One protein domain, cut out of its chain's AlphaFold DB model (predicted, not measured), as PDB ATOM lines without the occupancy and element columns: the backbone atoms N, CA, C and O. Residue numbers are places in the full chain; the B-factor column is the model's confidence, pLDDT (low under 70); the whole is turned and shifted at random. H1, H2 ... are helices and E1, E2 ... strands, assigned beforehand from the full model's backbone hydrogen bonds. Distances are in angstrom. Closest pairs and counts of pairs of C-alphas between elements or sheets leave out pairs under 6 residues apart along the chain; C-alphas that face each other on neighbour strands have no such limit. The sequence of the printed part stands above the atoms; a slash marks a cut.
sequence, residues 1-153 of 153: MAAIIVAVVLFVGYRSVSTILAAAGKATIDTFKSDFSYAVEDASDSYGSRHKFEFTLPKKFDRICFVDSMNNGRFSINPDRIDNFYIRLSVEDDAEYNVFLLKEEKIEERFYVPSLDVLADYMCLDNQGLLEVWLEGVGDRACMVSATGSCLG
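AT A GLANCE: This is residues 1 to 153 of the 153 residues of an uncharacterized protein of Candidatus Woesearchaeota archaeon (UniProt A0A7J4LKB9). A compact body of two strongly twisted four-stranded sheets has one very long helix, H1, whose later part, residues 28 to 45, packs on the sheet E1, E7, E8, E5, while residues 1 to 23, of which 2 to 23 belong to H1, stick out free as a long arm. The short helix H2 covers part of the other sheet, E4, E3, E2, E6. The printed part has 153 residues, with two named helices and eight named strands in the order H1, E1, E2, H2, E3, E4, E5, E6, E7, E8; the class is mixed, helices and strands. The first sheet, in the order E1, E7, E8, E5, is mixed, and the second, E4, E3, E2, E6, is antiparallel throughout. The whole is loose, with a radius of gyration of the C-alphas of 19.2 A and spans of 75 by 31 by 25 A, the arm making the length.

IN THESE COORDINATES: Look first for the sheet of E1, residues 50 to 56, 20.0 A long; E7, residues 130 to 137, 22.3 A; E8, residues 142 to 145; and E5, residues 116 to 118. The other sheet holds E4, residues 106 to 111; E3, residues 99 to 103; E2, residues 63 to 67; and E6, residues 122 to 126. Find C-alpha 2 at (130.711, 163.285, 204.047); from there H1, residues 2 to 45, runs 64.9 A to C-alpha 45 at (185.790, 144.095, 175.489). H2 is residues 85 to 92, and E8 ends with C-alpha 145 at (185.798, 138.067, 190.840).

HOW THE PARTS SIT: In the first sheet, E1 and E7 are antiparallel, with N 51 and O 135 at 2.9 A. E7 and E8 form a hairpin, with N 143 and O 136 at 2.8 A, and E8 and E5 are parallel, with N 144 and O 117 at 2.8 A. H1 is on this sheet at a height of 6.9 A, over E7 and only just over E8, where 3 of its C-alphas fall; it runs along the strands, at 16 degrees to E7 on the local plane. This makes two layers, a helix on one face of a sheet; the closest C-alphas of H1 and E7 are those of Ser 44 and Gly 137, 4.4 A apart. In the second sheet, E3 and E4 form a hairpin, with N 101 and O 109 at 2.9 A; E3 and E2 are antiparallel, with N 65 and O 100 at 2.8 A, and so are E2 and E6, with N 66 and O 123 at 2.8 A. H2 is on this sheet at a height of 9.6 A, over E3 and along it at 14 degrees on the local plane; its closest C-alphas to E4 are those of Tyr 86 and Ile 107, 6.8 A apart. H1 and H2 are apart. Every O i to N i+4 pair is within hydrogen-bond range in H2, and 39 of 40 are in H1.

THE WHOLE: The C-alphas of Met 1 and Gly 153, the two farthest apart, stand 75.7 A from each other. Without residues 1 to 23, the body spans 36 by 33 by 25 A. The printed part has no cut, and the link from E2 to H2, 17 residues, is long. Mean pLDDT of the printed part is 83.1; look for values under 70 at residues 1 to 3, 13 to 27, 70 to 74, 147 to 149 and 153.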
ATOM      1  N   MET A   1     126.767 161.507 204.532       58.62
ATOM      2  CA  MET A   1     127.274 161.734 203.156       58.62
ATOM      3  C   MET A   1     128.770 162.045 203.137       58.62
ATOM      4  O   MET A   1     129.482 161.368 202.410       58.62
ATOM      5  N   ALA A   2     129.276 162.956 203.981       66.31
ATOM      6  CA  ALA A   2     130.711 163.285 204.047       66.31
ATOM      7  C   ALA A   2     131.645 162.076 204.297       66.31
ATOM      8  O   ALA A   2     132.667 161.954 203.634       66.31
ATOM      9  N   ALA A   3     131.266 161.134 205.169       68.00
ATOM     10  CA  ALA A   3     132.077 159.943 205.458       68.00
ATOM     11  C   ALA A   3     132.279 159.009 204.245       68.00
ATOM     12  O   ALA A   3     133.331 158.392 204.111       68.00
ATOM     13  N   ILE A   4     131.297 158.937 203.339       73.19
ATOM     14  CA  ILE A   4     131.374 158.094 202.134       73.19
ATOM     15  C   ILE A   4     132.340 158.721 201.123       73.19
ATOM     16  O   ILE A   4     133.155 158.021 200.530       73.19
ATOM     17  N   ILE A   5     132.304 160.049 200.982       73.31
ATOM     18  CA  ILE A   5     133.212 160.789 200.098       73.31
ATOM     19  C   ILE A   5     134.659 160.642 200.590       73.31
ATOM     20  O   ILE A   5     135.547 160.343 199.798       73.31
ATOM     21  N   VAL A   6     134.891 160.760 201.903       75.75
ATOM     22  CA  VAL A   6     136.224 160.575 202.504       75.75
ATOM     23  C   VAL A   6     136.747 159.149 202.294       75.75
ATOM     24  O   VAL A   6     137.903 158.979 201.913       75.75
ATOM     25  N   ALA A   7     135.903 158.124 202.464       73.31
ATOM     26  CA  ALA A   7     136.297 156.732 202.238       73.31
ATOM     27  C   ALA A   7     136.688 156.458 200.775       73.31
ATOM     28  O   ALA A   7     137.681 155.777 200.520       73.31
ATOM     29  N   VAL A   8     135.956 157.025 199.810       73.81
ATOM     30  CA  VAL A   8     136.258 156.870 198.377       73.81
ATOM     31  C   VAL A   8     137.562 157.580 198.003       73.81
ATOM     32  O   VAL A   8     138.388 156.999 197.300       73.81
ATOM     33  N   VAL A   9     137.794 158.795 198.509       74.56
ATOM     34  CA  VAL A   9     139.038 159.542 198.251       74.56
ATOM     35  C   VAL A   9     140.252 158.824 198.847       74.56
ATOM     36  O   VAL A   9     141.274 158.705 198.174       74.56
ATOM     37  N   LEU A  10     140.138 158.281 200.065       70.62
ATOM     38  CA  LEU A  10     141.208 157.493 200.686       70.62
ATOM     39  C   LEU A  10     141.482 156.189 199.926       70.62
ATOM     40  O   LEU A  10     142.641 155.837 199.719       70.62
ATOM     41  N   PHE A  11     140.438 155.496 199.465       73.62
ATOM     42  CA  PHE A  11     140.587 154.244 198.719       73.62
ATOM     43  C   PHE A  11     141.273 154.451 197.361       73.62
ATOM     44  O   PHE A  11     142.179 153.699 196.995       73.62
ATOM     45  N   VAL A  12     140.877 155.492 196.623       70.38
ATOM     46  CA  VAL A  12     141.491 155.839 195.333       70.38
ATOM     47  C   VAL A  12     142.907 156.382 195.534       70.38
ATOM     48  O   VAL A  12     143.821 155.969 194.825       70.38
ATOM     49  N   GLY A  13     143.117 157.242 196.535       62.59
ATOM     50  CA  GLY A  13     144.436 157.781 196.870       62.59
ATOM     51  C   GLY A  13     145.441 156.686 197.232       62.59
ATOM     52  O   GLY A  13     146.548 156.669 196.698       62.59
ATOM     53  N   TYR A  14     145.037 155.722 198.066       68.88
ATOM     54  CA  TYR A  14     145.895 154.609 198.478       68.88
ATOM     55  C   TYR A  14     146.307 153.716 197.299       68.88
ATOM     56  O   TYR A  14     147.489 153.404 197.149       68.88
ATOM     57  N   ARG A  15     145.363 153.367 196.410       66.31
ATOM     58  CA  ARG A  15     145.657 152.564 195.208       66.31
ATOM     59  C   ARG A  15     146.584 153.278 194.224       66.31
ATOM     60  O   ARG A  15     147.442 152.640 193.612       66.31
ATOM     61  N   SER A  16     146.444 154.592 194.074       54.03
ATOM     62  CA  SER A  16     147.315 155.376 193.194       54.03
ATOM     63  C   SER A  16     148.745 155.444 193.732       54.03
ATOM     64  O   SER A  16     149.688 155.200 192.983       54.03
ATOM     65  N   VAL A  17     148.915 155.677 195.038       61.72
ATOM     66  CA  VAL A  17     150.239 155.705 195.682       61.72
ATOM     67  C   VAL A  17     150.938 154.350 195.554       61.72
ATOM     68  O   VAL A  17     152.086 154.303 195.114       61.72
ATOM     69  N   SER A  18     150.245 153.238 195.830       59.34
ATOM     70  CA  SER A  18     150.835 151.899 195.685       59.34
ATOM     71  C   SER A  18     151.258 151.583 194.247       59.34
ATOM     72  O   SER A  18     152.265 150.914 194.033       59.34
ATOM     73  N   THR A  19     150.521 152.090 193.254       59.94
ATOM     74  CA  THR A  19     150.835 151.871 191.834       59.94
ATOM     75  C   THR A  19     152.051 152.687 191.392       59.94
ATOM     76  O   THR A  19     152.901 152.167 190.675       59.94
ATOM     77  N   ILE A  20     152.185 153.931 191.863       56.28
ATOM     78  CA  ILE A  20     153.343 154.792 191.566       56.28
ATOM     79  C   ILE A  20     154.620 154.224 192.197       56.28
ATOM     80  O   ILE A  20     155.646 154.139 191.526       56.28
ATOM     81  N   LEU A  21     154.559 153.773 193.454       58.66
ATOM     82  CA  LEU A  21     155.687 153.114 194.126       58.66
ATOM     83  C   LEU A  21     156.103 151.815 193.418       58.66
ATOM     84  O   LEU A  21     157.294 151.570 193.229       58.66
ATOM     85  N   ALA A  22     155.136 151.005 192.977       58.75
ATOM     86  CA  ALA A  22     155.414 149.788 192.216       58.75
ATOM     87  C   ALA A  22     156.014 150.079 190.828       58.75
ATOM     88  O   ALA A  22     156.908 149.358 190.390       58.75
ATOM     89  N   ALA A  23     155.558 151.137 190.149       50.34
ATOM     90  CA  ALA A  23     156.099 151.565 188.859       50.34
ATOM     91  C   ALA A  23     157.527 152.118 188.989       50.34
ATOM     92  O   ALA A  23     158.397 151.747 188.204       50.34
ATOM     93  N   ALA A  24     157.801 152.921 190.022       50.25
ATOM     94  CA  ALA A  24     159.147 153.405 190.323       50.25
ATOM     95  C   ALA A  24     160.112 152.247 190.634       50.25
ATOM     96  O   ALA A  24     161.230 152.226 190.130       50.25
ATOM     97  N   GLY A  25     159.664 151.244 191.400       57.72
ATOM     98  CA  GLY A  25     160.447 150.037 191.683       57.72
ATOM     99  C   GLY A  25     160.641 149.093 190.486       57.72
ATOM    100  O   GLY A  25     161.510 148.225 190.544       57.72
ATOM    101  N   LYS A  26     159.823 149.218 189.430       59.38
ATOM    102  CA  LYS A  26     159.997 148.499 188.158       59.38
ATOM    103  C   LYS A  26     160.985 149.211 187.235       59.38
ATOM    104  O   LYS A  26     161.889 148.578 186.713       59.38
ATOM    105  N   ALA A  27     160.877 150.532 187.120       61.00
ATOM    106  CA  ALA A  27     161.831 151.318 186.342       61.00
ATOM    107  C   ALA A  27     163.273 151.131 186.849       61.00
ATOM    108  O   ALA A  27     164.189 150.978 186.052       61.00
ATOM    109  N   THR A  28     163.474 151.052 188.170       77.19
ATOM    110  CA  THR A  28     164.809 150.839 188.746       77.19
ATOM    111  C   THR A  28     165.390 149.449 188.491       77.19
ATOM    112  O   THR A  28     166.608 149.335 188.388       77.19
ATOM    113  N   ILE A  29     164.569 148.395 188.369       85.31
ATOM    114  CA  ILE A  29     165.092 147.056 188.052       85.31
ATOM    115  C   ILE A  29     165.462 146.927 186.574       85.31
ATOM    116  O   ILE A  29     166.468 146.298 186.265       85.31
ATOM    117  N   ASP A  30     164.701 147.543 185.670       86.94
ATOM    118  CA  ASP A  30     165.023 147.519 184.240       86.94
ATOM    119  C   ASP A  30     166.312 148.300 183.956       86.94
ATOM    120  O   ASP A  30     167.165 147.828 183.205       86.94
ATOM    121  N   THR A  31     166.508 149.439 184.632       88.56
ATOM    122  CA  THR A  31     167.783 150.170 184.608       88.56
ATOM    123  C   THR A  31     168.927 149.311 185.141       88.56
ATOM    124  O   THR A  31     169.925 149.162 184.450       88.56
ATOM    125  N   PHE A  32     168.761 148.651 186.295       90.31
ATOM    126  CA  PHE A  32     169.781 147.736 186.821       90.31
ATOM    127  C   PHE A  32     170.148 146.623 185.827       90.31
ATOM    128  O   PHE A  32     171.327 146.376 185.596       90.31
ATOM    129  N   LYS A  33     169.151 145.966 185.217       92.44
ATOM    130  CA  LYS A  33     169.364 144.907 184.215       92.44
ATOM    131  C   LYS A  33     170.187 145.422 183.030       92.44
ATOM    132  O   LYS A  33     171.127 144.752 182.606       92.44
ATOM    133  N   SER A  34     169.843 146.606 182.521       92.12
ATOM    134  CA  SER A  34     170.547 147.248 181.406       92.12
ATOM    135  C   SER A  34     171.979 147.629 181.780       92.12
ATOM    136  O   SER A  34     172.908 147.264 181.068       92.12
ATOM    137  N   ASP A  35     172.162 148.322 182.905       92.25
ATOM    138  CA  ASP A  35     173.467 148.818 183.350       92.25
ATOM    139  C   ASP A  35     174.420 147.662 183.668       92.25
ATOM    140  O   ASP A  35     175.597 147.703 183.314       92.25
ATOM    141  N   PHE A  36     173.911 146.604 184.306       93.50
ATOM    142  CA  PHE A  36     174.703 145.421 184.615       93.50
ATOM    143  C   PHE A  36     175.105 144.661 183.346       93.50
ATOM    144  O   PHE A  36     176.258 144.261 183.220       93.50
ATOM    145  N   SER A  37     174.189 144.507 182.383       93.75
ATOM    146  CA  SER A  37     174.509 143.867 181.097       93.75
ATOM    147  C   SER A  37     175.564 144.662 180.325       93.75
ATOM    148  O   SER A  37     176.517 144.077 179.822       93.75
ATOM    149  N   TYR A  38     175.438 145.992 180.305       93.06
ATOM    150  CA  TYR A  38     176.431 146.878 179.701       93.06
ATOM    151  C   TYR A  38     177.798 146.759 180.385       93.06
ATOM    152  O   TYR A  38     178.815 146.711 179.709       93.06
ATOM    153  N   ALA A  39     177.848 146.676 181.716       92.50
ATOM    154  CA  ALA A  39     179.113 146.523 182.432       92.50
ATOM    155  C   ALA A  39     179.810 145.185 182.144       92.50
ATOM    156  O   ALA A  39     181.036 145.129 182.106       92.50
ATOM    157  N   VAL A  40     179.040 144.111 181.944       93.38
ATOM    158  CA  VAL A  40     179.579 142.815 181.507       93.38
ATOM    159  C   VAL A  40     180.142 142.918 180.090       93.38
ATOM    160  O   VAL A  40     181.252 142.451 179.856       93.38
ATOM    161  N   GLU A  41     179.433 143.575 179.173       92.25
ATOM    162  CA  GLU A  41     179.903 143.820 177.804       92.25
ATOM    163  C   GLU A  41     181.188 144.672 177.787       92.25
ATOM    164  O   GLU A  41     182.210 144.244 177.252       92.25
ATOM    165  N   ASP A  42     181.186 145.810 178.483       91.31
ATOM    166  CA  ASP A  42     182.324 146.733 178.610       91.31
ATOM    167  C   ASP A  42     183.564 146.060 179.223       91.31
ATOM    168  O   ASP A  42     184.693 146.228 178.746       91.31
ATOM    169  N   ALA A  43     183.359 145.234 180.256       90.88
ATOM    170  CA  ALA A  43     184.430 144.449 180.852       90.88
ATOM    171  C   ALA A  43     184.934 143.351 179.906       90.88
ATOM    172  O   ALA A  43     186.138 143.102 179.876       90.88
ATOM    173  N   SER A  44     184.051 142.712 179.129       89.69
ATOM    174  CA  SER A  44     184.442 141.674 178.171       89.69
ATOM    175  C   SER A  44     185.321 142.238 177.051       89.69
ATOM    176  O   SER A  44     186.382 141.683 176.780       89.69
ATOM    177  N   ASP A  45     184.988 143.415 176.515       89.06
ATOM    178  CA  ASP A  45     185.790 144.095 175.489       89.06
ATOM    179  C   ASP A  45     187.181 144.521 176.001       89.06
ATOM    180  O   ASP A  45     188.138 144.669 175.230       89.06
ATOM    181  N   SER A  46     187.323 144.682 177.318       87.38
ATOM    182  CA  SER A  46     188.534 145.162 177.985       87.38
ATOM    183  C   SER A  46     189.402 144.014 178.519       87.38
ATOM    184  O   SER A  46     189.673 143.920 179.719       87.38
ATOM    185  N   TYR A  47     189.883 143.139 177.626       88.81
ATOM    186  CA  TYR A  47     190.706 141.970 177.983       88.81
ATOM    187  C   TYR A  47     191.853 142.292 178.961       88.81
ATOM    188  O   TYR A  47     192.645 143.214 178.749       88.81
ATOM    189  N   GLY A  48     191.967 141.495 180.028       84.81
ATOM    190  CA  GLY A  48     192.992 141.623 181.067       84.81
ATOM    191  C   GLY A  48     192.798 142.801 182.016       84.81
ATOM    192  O   GLY A  48     193.558 142.945 182.975       84.81
ATOM    193  N   SER A  49     191.792 143.639 181.773       86.38
ATOM    194  CA  SER A  49     191.471 144.767 182.634       86.38
ATOM    195  C   SER A  49     190.450 144.344 183.674       86.38
ATOM    196  O   SER A  49     189.511 143.597 183.394       86.38
ATOM    197  N   ARG A  50     190.645 144.836 184.898       89.00
ATOM    198  CA  ARG A  50     189.716 144.634 186.004       89.00
ATOM    199  C   ARG A  50     189.106 145.963 186.398       89.00
ATOM    200  O   ARG A  50     189.829 146.898 186.749       89.00
ATOM    201  N   HIS A  51     187.784 146.004 186.426       89.06
ATOM    202  CA  HIS A  51     187.028 147.193 186.786       89.06
ATOM    203  C   HIS A  51     186.071 146.897 187.936       89.06
ATOM    204  O   HIS A  51     185.488 145.815 188.034       89.06
ATOM    205  N   LYS A  52     185.940 147.876 188.834       90.19
ATOM    206  CA  LYS A  52     184.914 147.879 189.874       90.19
ATOM    207  C   LYS A  52     183.686 148.582 189.312       90.19
ATOM    208  O   LYS A  52     183.796 149.730 188.887       90.19
ATOM    209  N   PHE A  53     182.541 147.918 189.366       90.00
ATOM    210  CA  PHE A  53     181.254 148.504 189.025       90.00
ATOM    211  C   PHE A  53     180.375 148.580 190.268       90.00
ATOM    212  O   PHE A  53     180.373 147.678 191.109       90.00
ATOM    213  N   GLU A  54     179.637 149.680 190.378       89.75
ATOM    214  CA  GLU A  54     178.746 149.957 191.497       89.75
ATOM    215  C   GLU A  54     177.335 150.187 190.961       89.75
ATOM    216  O   GLU A  54     177.112 151.065 190.127       89.75
ATOM    217  N   PHE A  55     176.374 149.406 191.447       88.88
ATOM    218  CA  PHE A  55     174.985 149.482 191.011       88.88
ATOM    219  C   PHE A  55     174.060 149.762 192.181       88.88
ATOM    220  O   PHE A  55     174.219 149.217 193.272       88.88
ATOM    221  N   THR A  56     173.030 150.569 191.947       86.38
ATOM    222  CA  THR A  56     171.960 150.740 192.933       86.38
ATOM    223  C   THR A  56     170.925 149.639 192.754       86.38
ATOM    224  O   THR A  56     170.287 149.543 191.706       86.38
ATOM    225  N   LEU A  57     170.715 148.831 193.793       85.12
ATOM    226  CA  LEU A  57     169.685 147.794 193.795       85.12
ATOM    227  C   LEU A  57     168.407 148.289 194.486       85.12
ATOM    228  O   LEU A  57     168.466 148.935 195.540       85.12
ATOM    229  N   PRO A  58     167.212 147.953 193.963       84.69
ATOM    230  CA  PRO A  58     165.965 148.244 194.657       84.69
ATOM    231  C   PRO A  58     165.926 147.570 196.036       84.69
ATOM    232  O   PRO A  58     166.088 146.359 196.148       84.69
ATOM    233  N   LYS A  59     165.602 148.334 197.088       83.44
ATOM    234  CA  LYS A  59     165.539 147.852 198.489       83.44
ATOM    235  C   LYS A  59     164.520 146.734 198.759       83.44
ATOM    236  O   LYS A  59     164.413 146.271 199.885       83.44
ATOM    237  N   LYS A  60     163.702 146.365 197.769       87.31
ATOM    238  CA  LYS A  60     162.698 145.301 197.906       87.31
ATOM    239  C   LYS A  60     163.308 143.895 197.861       87.31
ATOM    240  O   LYS A  60     162.606 142.958 198.220       87.31
ATOM    241  N   PHE A  61     164.540 143.768 197.369       90.62
ATOM    242  CA  PHE A  61     165.283 142.513 197.311       90.62
ATOM    243  C   PHE A  61     166.276 142.450 198.463       90.62
ATOM    244  O   PHE A  61     166.867 143.472 198.807       90.62
ATOM    245  N   ASP A  62     166.500 141.258 198.995       92.25
ATOM    246  CA  ASP A  62     167.420 141.030 200.108       92.25
ATOM    247  C   ASP A  62     168.791 140.572 199.609       92.25
ATOM    248  O   ASP A  62     169.810 140.917 200.202       92.25
ATOM    249  N   ARG A  63     168.830 139.811 198.508       93.12
ATOM    250  CA  ARG A  63     170.065 139.263 197.930       93.12
ATOM    251  C   ARG A  63     169.990 139.195 196.414       93.12
ATOM    252  O   ARG A  63     168.905 139.094 195.837       93.12
ATOM    253  N   ILE A  64     171.153 139.199 195.783       94.06
ATOM    254  CA  ILE A  64     171.327 138.892 194.367       94.06
ATOM    255  C   ILE A  64     172.274 137.707 194.235       94.06
ATOM    256  O   ILE A  64     173.283 137.650 194.929       94.06
ATOM    257  N   CYS A  65     171.941 136.762 193.367       94.25
ATOM    258  CA  CYS A  65     172.733 135.571 193.120       94.25
ATOM    259  C   CYS A  65     173.053 135.442 191.635       94.25
ATOM    260  O   CYS A  65     172.201 135.685 190.778       94.25
ATOM    261  N   PHE A  66     174.282 135.033 191.360       93.44
ATOM    262  CA  PHE A  66     174.846 134.827 190.039       93.44
ATOM    263  C   PHE A  66     175.213 133.358 189.904       93.44
ATOM    264  O   PHE A  66     175.790 132.777 190.825       93.44
ATOM    265  N   VAL A  67     174.869 132.771 188.768       92.12
ATOM    266  CA  VAL A  67     175.217 131.398 188.411       92.12
ATOM    267  C   VAL A  67     176.078 131.456 187.161       92.12
ATOM    268  O   VAL A  67     175.778 132.213 186.243       92.12
ATOM    269  N   ASP A  68     177.139 130.665 187.112       87.94
ATOM    270  CA  ASP A  68     177.939 130.534 185.910       87.94
ATOM    271  C   ASP A  68     177.126 129.850 184.805       87.94
ATOM    272  O   ASP A  68     176.551 128.769 184.980       87.94
ATOM    273  N   SER A  69     177.052 130.514 183.658       79.19
ATOM    274  CA  SER A  69     176.335 130.042 182.480       79.19
ATOM    275  C   SER A  69     177.262 130.137 181.293       79.19
ATOM    276  O   SER A  69     177.795 131.199 181.005       79.19
ATOM    277  N   MET A  70     177.359 129.060 180.526       69.56
ATOM    278  CA  MET A  70     178.007 129.055 179.224       69.56
ATOM    279  C   MET A  70     177.343 130.075 178.276       69.56
ATOM    280  O   MET A  70     176.170 130.434 178.431       69.56
ATOM    281  N   ASN A  71     178.069 130.484 177.229       60.97
ATOM    282  CA  ASN A  71     177.605 131.427 176.193       60.97
ATOM    283  C   ASN A  71     176.340 130.982 175.423       60.97
ATOM    284  O   ASN A  71     175.816 131.733 174.609       60.97
ATOM    285  N   ASN A  72     175.844 129.764 175.654       62.34
ATOM    286  CA  ASN A  72     174.606 129.232 175.082       62.34
ATOM    287  C   ASN A  72     173.449 129.147 176.096       62.34
ATOM    288  O   ASN A  72     172.490 128.432 175.829       62.34
ATOM    289  N   GLY A  73     173.559 129.805 177.256       61.47
ATOM    290  CA  GLY A  73     172.531 129.791 178.306       61.47
ATOM    291  C   GLY A  73     172.513 128.521 179.161       61.47
ATOM    292  O   GLY A  73     171.690 128.409 180.063       61.47
ATOM    293  N   ARG A  74     173.415 127.566 178.903       69.56
ATOM    294  CA  ARG A  74     173.490 126.306 179.649       69.56
ATOM    295  C   ARG A  74     174.415 126.450 180.842       69.56
ATOM    296  O   ARG A  74     175.475 127.062 180.746       69.56
ATOM    297  N   PHE A  75     174.073 125.810 181.945       77.06
ATOM    298  CA  PHE A  75     174.866 125.899 183.166       77.06
ATOM    299  C   PHE A  75     176.061 124.935 183.157       77.06
ATOM    300  O   PHE A  75     175.952 123.783 182.735       77.06
ATOM    301  N   SER A  76     177.215 125.415 183.620       71.38
ATOM    302  CA  SER A  76     178.450 124.634 183.825       71.38
ATOM    303  C   SER A  76     178.540 124.040 185.242       71.38
ATOM    304  O   SER A  76     179.362 123.158 185.502       71.38
ATOM    305  N   ILE A  77     177.689 124.510 186.162       80.50
ATOM    306  CA  ILE A  77     177.733 124.193 187.590       80.50
ATOM    307  C   ILE A  77     177.024 122.874 187.944       80.50
ATOM    308  O   ILE A  77     175.987 122.525 187.386       80.50
ATOM    309  N   ASN A  78     177.547 122.168 188.953       82.38
ATOM    310  CA  ASN A  78     176.802 121.115 189.646       82.38
ATOM    311  C   ASN A  78     175.678 121.733 190.518       82.38
ATOM    312  O   ASN A  78     176.010 122.440 191.477       82.38
ATOM    313  N   PRO A  79     174.385 121.422 190.272       83.69
ATOM    314  CA  PRO A  79     173.254 121.944 191.048       83.69
ATOM    315  C   PRO A  79     173.376 121.746 192.569       83.69
ATOM    316  O   PRO A  79     172.879 122.567 193.336       83.69
ATOM    317  N   ASP A  80     174.093 120.715 193.031       85.88
ATOM    318  CA  ASP A  80     174.319 120.451 194.460       85.88
ATOM    319  C   ASP A  80     175.122 121.549 195.178       85.88
ATOM    320  O   ASP A  80     175.113 121.627 196.407       85.88
ATOM    321  N   ARG A  81     175.834 122.402 194.428       86.75
ATOM    322  CA  ARG A  81     176.603 123.535 194.972       86.75
ATOM    323  C   ARG A  81     175.748 124.786 195.187       86.75
ATOM    324  O   ARG A  81     176.243 125.755 195.760       86.75
ATOM    325  N   ILE A  82     174.492 124.765 194.745       90.25
ATOM    326  CA  ILE A  82     173.542 125.866 194.882       90.25
ATOM    327  C   ILE A  82     172.734 125.647 196.162       90.25
ATOM    328  O   ILE A  82     171.988 124.676 196.295       90.25
ATOM    329  N   ASP A  83     172.881 126.564 197.116       91.81
ATOM    330  CA  ASP A  83     172.217 126.490 198.420       91.81
ATOM    331  C   ASP A  83     170.736 126.905 198.368       91.81
ATOM    332  O   ASP A  83     169.921 126.426 199.160       91.81
ATOM    333  N   ASN A  84     170.357 127.750 197.406       94.06
ATOM    334  CA  ASN A  84     168.979 128.173 197.218       94.06
ATOM    335  C   ASN A  84     168.186 127.163 196.372       94.06
ATOM    336  O   ASN A  84     168.459 126.946 195.191       94.06
ATOM    337  N   PHE A  85     167.131 126.603 196.967       93.38
ATOM    338  CA  PHE A  85     166.276 125.594 196.338       93.38
ATOM    339  C   PHE A  85     165.682 126.030 194.987       93.38
ATOM    340  O   PHE A  85     165.653 125.236 194.051       93.38
ATOM    341  N   TYR A  86     165.213 127.276 194.866       93.12
ATOM    342  CA  TYR A  86     164.560 127.746 193.640       93.12
ATOM    343  C   TYR A  86     165.560 127.996 192.512       93.12
ATOM    344  O   TYR A  86     165.249 127.722 191.354       93.12
ATOM    345  N   ILE A  87     166.754 128.495 192.841       93.38
ATOM    346  CA  ILE A  87     167.832 128.663 191.861       93.38
ATOM    347  C   ILE A  87     168.301 127.289 191.383       93.38
ATOM    348  O   ILE A  87     168.434 127.085 190.180       93.38
ATOM    349  N   ARG A  88     168.455 126.322 192.298       93.50
ATOM    350  CA  ARG A  88     168.821 124.948 191.943       93.50
ATOM    351  C   ARG A  88     167.831 124.333 190.956       93.50
ATOM    352  O   ARG A  88     168.258 123.845 189.919       93.50
ATOM    353  N   LEU A  89     166.528 124.433 191.233       91.50
ATOM    354  CA  LEU A  89     165.491 123.981 190.298       91.50
ATOM    355  C   LEU A  89     165.585 124.695 188.942       91.50
ATOM    356  O   LEU A  89     165.484 124.057 187.905       91.50
ATOM    357  N   SER A  90     165.817 126.011 188.935       90.44
ATOM    358  CA  SER A  90     165.965 126.780 187.691       90.44
ATOM    359  C   SER A  90     167.151 126.315 186.840       90.44
ATOM    360  O   SER A  90     167.087 126.410 185.616       90.44
ATOM    361  N   VAL A  91     168.224 125.853 187.485       88.75
ATOM    362  CA  VAL A  91     169.411 125.298 186.826       88.75
ATOM    363  C   VAL A  91     169.157 123.873 186.333       88.75
ATOM    364  O   VAL A  91     169.534 123.545 185.212       88.75
ATOM    365  N   GLU A  92     168.475 123.043 187.126       89.44
ATOM    366  CA  GLU A  92     168.064 121.683 186.736       89.44
ATOM    367  C   GLU A  92     167.095 121.685 185.541       89.44
ATOM    368  O   GLU A  92     167.180 120.807 184.681       89.44
ATOM    369  N   ASP A  93     166.225 122.694 185.460       87.25
ATOM    370  CA  ASP A  93     165.250 122.884 184.379       87.25
ATOM    371  C   ASP A  93     165.841 123.575 183.124       87.25
ATOM    372  O   ASP A  93     165.099 123.829 182.174       87.25
ATOM    373  N   ASP A  94     167.146 123.891 183.102       81.81
ATOM    374  CA  ASP A  94     167.850 124.588 182.001       81.81
ATOM    375  C   ASP A  94     167.149 125.901 181.586       81.81
ATOM    376  O   ASP A  94     167.016 126.223 180.408       81.81
ATOM    377  N   ALA A  95     166.652 126.673 182.562       80.56
ATOM    378  CA  ALA A  95     165.801 127.843 182.317       80.56
ATOM    379  C   ALA A  95     166.541 129.083 181.751       80.56
ATOM    380  O   ALA A  95     165.969 130.171 181.752       80.56
ATOM    381  N   GLU A  96     167.795 128.943 181.310       86.25
ATOM    382  CA  GLU A  96     168.658 129.973 180.695       86.25
ATOM    383  C   GLU A  96     168.933 131.245 181.534       86.25
ATOM    384  O   GLU A  96     169.624 132.152 181.081       86.25
ATOM    385  N   TYR A  97     168.435 131.358 182.770       91.88
ATOM    386  CA  TYR A  97     168.666 132.525 183.634       91.88
ATOM    387  C   TYR A  97     169.916 132.366 184.497       91.88
ATOM    388  O   TYR A  97     170.040 131.387 185.222       91.88
ATOM    389  N   ASN A  98     170.795 133.366 184.516       92.25
ATOM    390  CA  ASN A  98     172.037 133.327 185.296       92.25
ATOM    391  C   ASN A  98     172.144 134.422 186.369       92.25
ATOM    392  O   ASN A  98     173.090 134.415 187.156       92.25
ATOM    393  N   VAL A  99     171.159 135.323 186.455       94.12
ATOM    394  CA  VAL A  99     171.059 136.332 187.517       94.12
ATOM    395  C   VAL A  99     169.690 136.270 188.186       94.12
ATOM    396  O   VAL A  99     168.648 136.345 187.529       94.12
ATOM    397  N   PHE A 100     169.692 136.172 189.514       95.06
ATOM    398  CA  PHE A 100     168.504 135.973 190.339       95.06
ATOM    399  C   PHE A 100     168.452 137.009 191.456       95.06
ATOM    400  O   PHE A 100     169.390 137.125 192.240       95.06
ATOM    401  N   LEU A 101     167.340 137.734 191.576       94.62
ATOM    402  CA  LEU A 101     167.096 138.622 192.709       94.62
ATOM    403  C   LEU A 101     166.097 137.978 193.658       94.62
ATOM    404  O   LEU A 101     164.978 137.614 193.274       94.62
ATOM    405  N   LEU A 102     166.522 137.861 194.909       94.81
ATOM    406  CA  LEU A 102     165.807 137.153 195.949       94.81
ATOM    407  C   LEU A 102     165.175 138.121 196.945       94.81
ATOM    408  O   LEU A 102     165.764 139.139 197.311       94.81
ATOM    409  N   LYS A 103     164.002 137.744 197.447       94.12
ATOM    410  CA  LYS A 103     163.400 138.294 198.659       94.12
ATOM    411  C   LYS A 103     162.937 137.137 199.531       94.12
ATOM    412  O   LYS A 103     162.224 136.266 199.040       94.12
ATOM    413  N   GLU A 104     163.344 137.108 200.797       92.38
ATOM    414  CA  GLU A 104     163.004 136.030 201.736       92.38
ATOM    415  C   GLU A 104     163.256 134.629 201.128       92.38
ATOM    416  O   GLU A 104     162.380 133.765 201.135       92.38
ATOM    417  N   GLU A 105     164.439 134.423 200.531       91.38
ATOM    418  CA  GLU A 105     164.846 133.187 199.825       91.38
ATOM    419  C   GLU A 105     164.072 132.840 198.539       91.38
ATOM    420  O   GLU A 105     164.379 131.829 197.907       91.38
ATOM    421  N   LYS A 106     163.098 133.646 198.109       93.75
ATOM    422  CA  LYS A 106     162.303 133.398 196.895       93.75
ATOM    423  C   LYS A 106     162.775 134.253 195.731       93.75
ATOM    424  O   LYS A 106     163.105 135.420 195.915       93.75
ATOM    425  N   ILE A 107     162.747 133.680 194.528       94.38
ATOM    426  CA  ILE A 107     163.021 134.408 193.285       94.38
ATOM    427  C   ILE A 107     161.858 135.361 193.007       94.38
ATOM    428  O   ILE A 107     160.753 134.922 192.694       94.38
ATOM    429  N   GLU A 108     162.126 136.660 193.099       93.62
ATOM    430  CA  GLU A 108     161.178 137.718 192.732       93.62
ATOM    431  C   GLU A 108     161.436 138.225 191.308       93.62
ATOM    432  O   GLU A 108     160.502 138.565 190.587       93.62
ATOM    433  N   GLU A 109     162.701 138.260 190.884       93.38
ATOM    434  CA  GLU A 109     163.110 138.617 189.524       93.38
ATOM    435  C   GLU A 109     164.267 137.728 189.068       93.38
ATOM    436  O   GLU A 109     165.098 137.297 189.868       93.38
ATOM    437  N   ARG A 110     164.338 137.484 187.761       93.88
ATOM    438  CA  ARG A 110     165.428 136.746 187.115       93.88
ATOM    439  C   ARG A 110     165.637 137.247 185.698       93.88
ATOM    440  O   ARG A 110     164.690 137.724 185.069       93.88
ATOM    441  N   PHE A 111     166.868 137.171 185.218       93.38
ATOM    442  CA  PHE A 111     167.218 137.547 183.855       93.38
ATOM    443  C   PHE A 111     168.502 136.846 183.411       93.38
ATOM    444  O   PHE A 111     169.217 136.256 184.222       93.38
ATOM    445  N   TYR A 112     168.736 136.876 182.103       92.06
ATOM    446  CA  TYR A 112     169.941 136.351 181.483       92.06
ATOM    447  C   TYR A 112     170.879 137.500 181.125       92.06
ATOM    448  O   TYR A 112     170.434 138.522 180.598       92.06
ATOM    449  N   VAL A 113     172.162 137.307 181.407       92.25
ATOM    450  CA  VAL A 113     173.254 138.200 181.033       92.25
ATOM    451  C   VAL A 113     174.262 137.386 180.228       92.25
ATOM    452  O   VAL A 113     174.888 136.484 180.792       92.25
ATOM    453  N   PRO A 114     174.409 137.650 178.920       88.19
ATOM    454  CA  PRO A 114     175.358 136.923 178.088       88.19
ATOM    455  C   PRO A 114     176.795 137.214 178.524       88.19
ATOM    456  O   PRO A 114     177.062 138.240 179.146       88.19
ATOM    457  N   SER A 115     177.723 136.317 178.180       89.00
ATOM    458  CA  SER A 115     179.163 136.527 178.387       89.00
ATOM    459  C   SER A 115     179.597 136.756 179.843       89.00
ATOM    460  O   SER A 115     180.731 137.162 180.085       89.00
ATOM    461  N   LEU A 116     178.738 136.451 180.817       90.94
ATOM    462  CA  LEU A 116     179.081 136.476 182.234       90.94
ATOM    463  C   LEU A 116     179.660 135.121 182.659       90.94
ATOM    464  O   LEU A 116     179.003 134.094 182.494       90.94
ATOM    465  N   ASP A 117     180.862 135.143 183.226       90.12
ATOM    466  CA  ASP A 117     181.466 134.043 183.979       90.12
ATOM    467  C   ASP A 117     181.415 134.348 185.482       90.12
ATOM    468  O   ASP A 117     181.594 135.495 185.901       90.12
ATOM    469  N   VAL A 118     181.223 133.327 186.320       88.56
ATOM    470  CA  VAL A 118     181.281 133.471 187.786       88.56
ATOM    471  C   VAL A 118     182.377 132.564 188.338       88.56
ATOM    472  O   VAL A 118     182.223 131.351 188.333       88.56
ATOM    473  N   LEU A 119     183.466 133.133 188.878       84.00
ATOM    474  CA  LEU A 119     184.652 132.359 189.301       84.00
ATOM    475  C   LEU A 119     184.350 131.265 190.346       84.00
ATOM    476  O   LEU A 119     185.041 130.254 190.419       84.00
ATOM    477  N   ALA A 120     183.337 131.475 191.187       81.81
ATOM    478  CA  ALA A 120     182.915 130.513 192.205       81.81
ATOM    479  C   ALA A 120     181.857 129.508 191.704       81.81
ATOM    480  O   ALA A 120     181.299 128.771 192.520       81.81
ATOM    481  N   ASP A 121     181.546 129.511 190.404       86.12
ATOM    482  CA  ASP A 121     180.395 128.895 189.722       86.12
ATOM    483  C   ASP A 121     179.027 129.428 190.188       86.12
ATOM    484  O   ASP A 121     178.070 129.503 189.425       86.12
ATOM    485  N   TYR A 122     178.910 129.801 191.458       89.69
ATOM    486  CA  TYR A 122     177.728 130.374 192.073       89.69
ATOM    487  C   TYR A 122     178.148 131.338 193.178       89.69
ATOM    488  O   TYR A 122     178.990 131.016 194.019       89.69
ATOM    489  N   MET A 123     177.563 132.533 193.183       90.44
ATOM    490  CA  MET A 123     177.850 133.548 194.190       90.44
ATOM    491  C   MET A 123     176.603 134.363 194.501       90.44
ATOM    492  O   MET A 123     175.936 134.841 193.590       90.44
ATOM    493  N   CYS A 124     176.336 134.586 195.786       91.69
ATOM    494  CA  CYS A 124     175.305 135.511 196.240       91.69
ATOM    495  C   CYS A 124     175.916 136.682 197.004       91.69
ATOM    496  O   CYS A 124     176.865 136.509 197.768       91.69
ATOM    497  N   LEU A 125     175.338 137.863 196.815       91.06
ATOM    498  CA  LEU A 125     175.702 139.098 197.492       91.06
ATOM    499  C   LEU A 125     174.468 139.675 198.190       91.06
ATOM    500  O   LEU A 125     173.376 139.729 197.614       91.06
ATOM    501  N   ASP A 126     174.652 140.116 199.432       91.31
ATOM    502  CA  ASP A 126     173.596 140.771 200.198       91.31
ATOM    503  C   ASP A 126     173.316 142.169 199.643       91.31
ATOM    504  O   ASP A 126     174.229 142.951 199.364       91.31
ATOM    505  N   ASN A 127     172.037 142.516 199.513       89.38
ATOM    506  CA  ASN A 127     171.636 143.839 199.063       89.38
ATOM    507  C   ASN A 127     171.717 144.846 200.217       89.38
ATOM    508  O   ASN A 127     170.793 144.990 201.016       89.38
ATOM    509  N   GLN A 128     172.804 145.612 200.258       86.56
ATOM    510  CA  GLN A 128     172.974 146.729 201.195       86.56
ATOM    511  C   GLN A 128     172.501 148.076 200.607       86.56
ATOM    512  O   GLN A 128     172.734 149.137 201.184       86.56
ATOM    513  N   GLY A 129     171.818 148.050 199.455       82.75
ATOM    514  CA  GLY A 129     171.390 149.214 198.672       82.75
ATOM    515  C   GLY A 129     172.376 149.606 197.568       82.75
ATOM    516  O   GLY A 129     171.959 150.192 196.568       82.75
ATOM    517  N   LEU A 130     173.645 149.230 197.723       83.75
ATOM    518  CA  LEU A 130     174.689 149.321 196.709       83.75
ATOM    519  C   LEU A 130     175.257 147.920 196.470       83.75
ATOM    520  O   LEU A 130     175.604 147.222 197.423       83.75
ATOM    521  N   LEU A 131     175.330 147.520 195.207       87.75
ATOM    522  CA  LEU A 131     175.993 146.306 194.766       87.75
ATOM    523  C   LEU A 131     177.351 146.680 194.195       87.75
ATOM    524  O   LEU A 131     177.419 147.397 193.200       87.75
ATOM    525  N   GLU A 132     178.410 146.157 194.795       88.62
ATOM    526  CA  GLU A 132     179.764 146.294 194.274       88.62
ATOM    527  C   GLU A 132     180.206 144.966 193.664       88.62
ATOM    528  O   GLU A 132     180.224 143.942 194.348       88.62
ATOM    529  N   VAL A 133     180.582 144.981 192.388       90.62
ATOM    530  CA  VAL A 133     181.120 143.806 191.693       90.62
ATOM    531  C   VAL A 133     182.424 144.157 191.000       90.62
ATOM    532  O   VAL A 133     182.606 145.263 190.488       90.62
ATOM    533  N   TRP A 134     183.340 143.196 190.983       91.69
ATOM    534  CA  TRP A 134     184.564 143.277 190.203       91.69
ATOM    535  C   TRP A 134     184.415 142.383 188.983       91.69
ATOM    536  O   TRP A 134     184.137 141.191 189.126       91.69
ATOM    537  N   LEU A 135     184.599 142.962 187.801       93.25
ATOM    538  CA  LEU A 135     184.564 142.246 186.531       93.25
ATOM    539  C   LEU A 135     185.943 142.324 185.879       93.25
ATOM    540  O   LEU A 135     186.566 143.390 185.845       93.25
ATOM    541  N   GLU A 136     186.425 141.183 185.400       92.94
ATOM    542  CA  GLU A 136     187.695 141.036 184.695       92.94
ATOM    543  C   GLU A 136     187.438 140.509 183.283       92.94
ATOM    544  O   GLU A 136     186.794 139.472 183.118       92.94
ATOM    545  N   GLY A 137     187.932 141.219 182.271       91.56
ATOM    546  CA  GLY A 137     187.821 140.783 180.881       91.56
ATOM    547  C   GLY A 137     188.713 139.577 180.614       91.56
ATOM    548  O   GLY A 137     189.935 139.671 180.740       91.56
ATOM    549  N   VAL A 138     188.125 138.450 180.217       90.06
ATOM    550  CA  VAL A 138     188.844 137.195 179.922       90.06
ATOM    551  C   VAL A 138     188.767 136.787 178.449       90.06
ATOM    552  O   VAL A 138     189.195 135.695 178.085       90.06
ATOM    553  N   GLY A 139     188.281 137.674 177.577       86.06
ATOM    554  CA  GLY A 139     188.252 137.470 176.129       86.06
ATOM    555  C   GLY A 139     186.935 137.967 175.566       86.06
ATOM    556  O   GLY A 139     186.666 139.152 175.592       86.06
ATOM    557  N   ASP A 140     186.095 137.052 175.105       85.88
ATOM    558  CA  ASP A 140     184.702 137.310 174.724       85.88
ATOM    559  C   ASP A 140     183.739 137.314 175.930       85.88
ATOM    560  O   ASP A 140     182.515 137.270 175.766       85.88
ATOM    561  N   ARG A 141     184.291 137.310 177.151       88.44
ATOM    562  CA  ARG A 141     183.560 137.161 178.413       88.44
ATOM    563  C   ARG A 141     184.125 138.056 179.505       88.44
ATOM    564  O   ARG A 141     185.316 138.377 179.510       88.44
ATOM    565  N   ALA A 142     183.264 138.425 180.445       91.50
ATOM    566  CA  ALA A 142     183.648 139.078 181.684       91.50
ATOM    567  C   ALA A 142     183.438 138.122 182.852       91.50
ATOM    568  O   ALA A 142     182.353 137.581 183.061       91.50
ATOM    569  N   CYS A 143     184.489 137.951 183.636       90.88
ATOM    570  CA  CYS A 143     184.494 137.069 184.779       90.88
ATOM    571  C   CYS A 143     184.317 137.862 186.069       90.88
ATOM    572  O   CYS A 143     185.058 138.808 186.351       90.88
ATOM    573  N   MET A 144     183.323 137.470 186.861       90.75
ATOM    574  CA  MET A 144     183.057 138.062 188.159       90.75
ATOM    575  C   MET A 144     184.014 137.497 189.208       90.75
ATOM    576  O   MET A 144     184.051 136.289 189.457       90.75
ATOM    577  N   VAL A 145     184.765 138.394 189.848       84.00
ATOM    578  CA  VAL A 145     185.798 138.067 190.840       84.00
ATOM    579  C   VAL A 145     185.532 138.729 192.186       84.00
ATOM    580  O   VAL A 145     184.815 139.722 192.302       84.00
ATOM    581  N   SER A 146     186.155 138.190 193.234       73.94
ATOM    582  CA  SER A 146     186.303 138.918 194.495       73.94
ATOM    583  C   SER A 146     187.356 140.024 194.350       73.94
ATOM    584  O   SER A 146     188.163 140.011 193.421       73.94
ATOM    585  N   ALA A 147     187.420 140.948 195.313       67.31
ATOM    586  CA  ALA A 147     188.399 142.042 195.301       67.31
ATOM    587  C   ALA A 147     189.869 141.573 195.163       67.31
ATOM    588  O   ALA A 147     190.719 142.340 194.715       67.31
ATOM    589  N   THR A 148     190.178 140.324 195.534       67.38
ATOM    590  CA  THR A 148     191.533 139.751 195.504       67.38
ATOM    591  C   THR A 148     191.709 138.568 194.542       67.38
ATOM    592  O   THR A 148     192.844 138.144 194.340       67.38
ATOM    593  N   GLY A 149     190.643 138.036 193.933       68.44
ATOM    594  CA  GLY A 149     190.710 136.922 192.968       68.44
ATOM    595  C   GLY A 149     191.016 137.394 191.544       68.44
ATOM    596  O   GLY A 149     190.797 138.559 191.253       68.44
ATOM    597  N   SER A 150     191.535 136.534 190.662       75.44
ATOM    598  CA  SER A 150     191.703 136.782 189.212       75.44
ATOM    599  C   SER A 150     191.190 135.574 188.440       75.44
ATOM    600  O   SER A 150     191.314 134.453 188.932       75.44
ATOM    601  N   CYS A 151     190.630 135.807 187.253       76.94
ATOM    602  CA  CYS A 151     190.184 134.730 186.365       76.94
ATOM    603  C   CYS A 151     191.234 134.323 185.324       76.94
ATOM    604  O   CYS A 151     191.055 133.314 184.655       76.94
ATOM    605  N   LEU A 152     192.333 135.072 185.202       73.56
ATOM    606  CA  LEU A 152     193.449 134.777 184.294       73.56
ATOM    607  C   LEU A 152     194.576 133.960 184.962       73.56
ATOM    608  O   LEU A 152     195.710 133.967 184.477       73.56
ATOM    609  N   GLY A 153     194.281 133.312 186.095       57.28
ATOM    610  CA  GLY A 153     195.232 132.571 186.935       57.28
ATOM    611  C   GLY A 153     195.367 131.091 186.607       57.28
ATOM    612  O   GLY A 153     194.372 130.481 186.163       57.28
TER     613      GLY A 153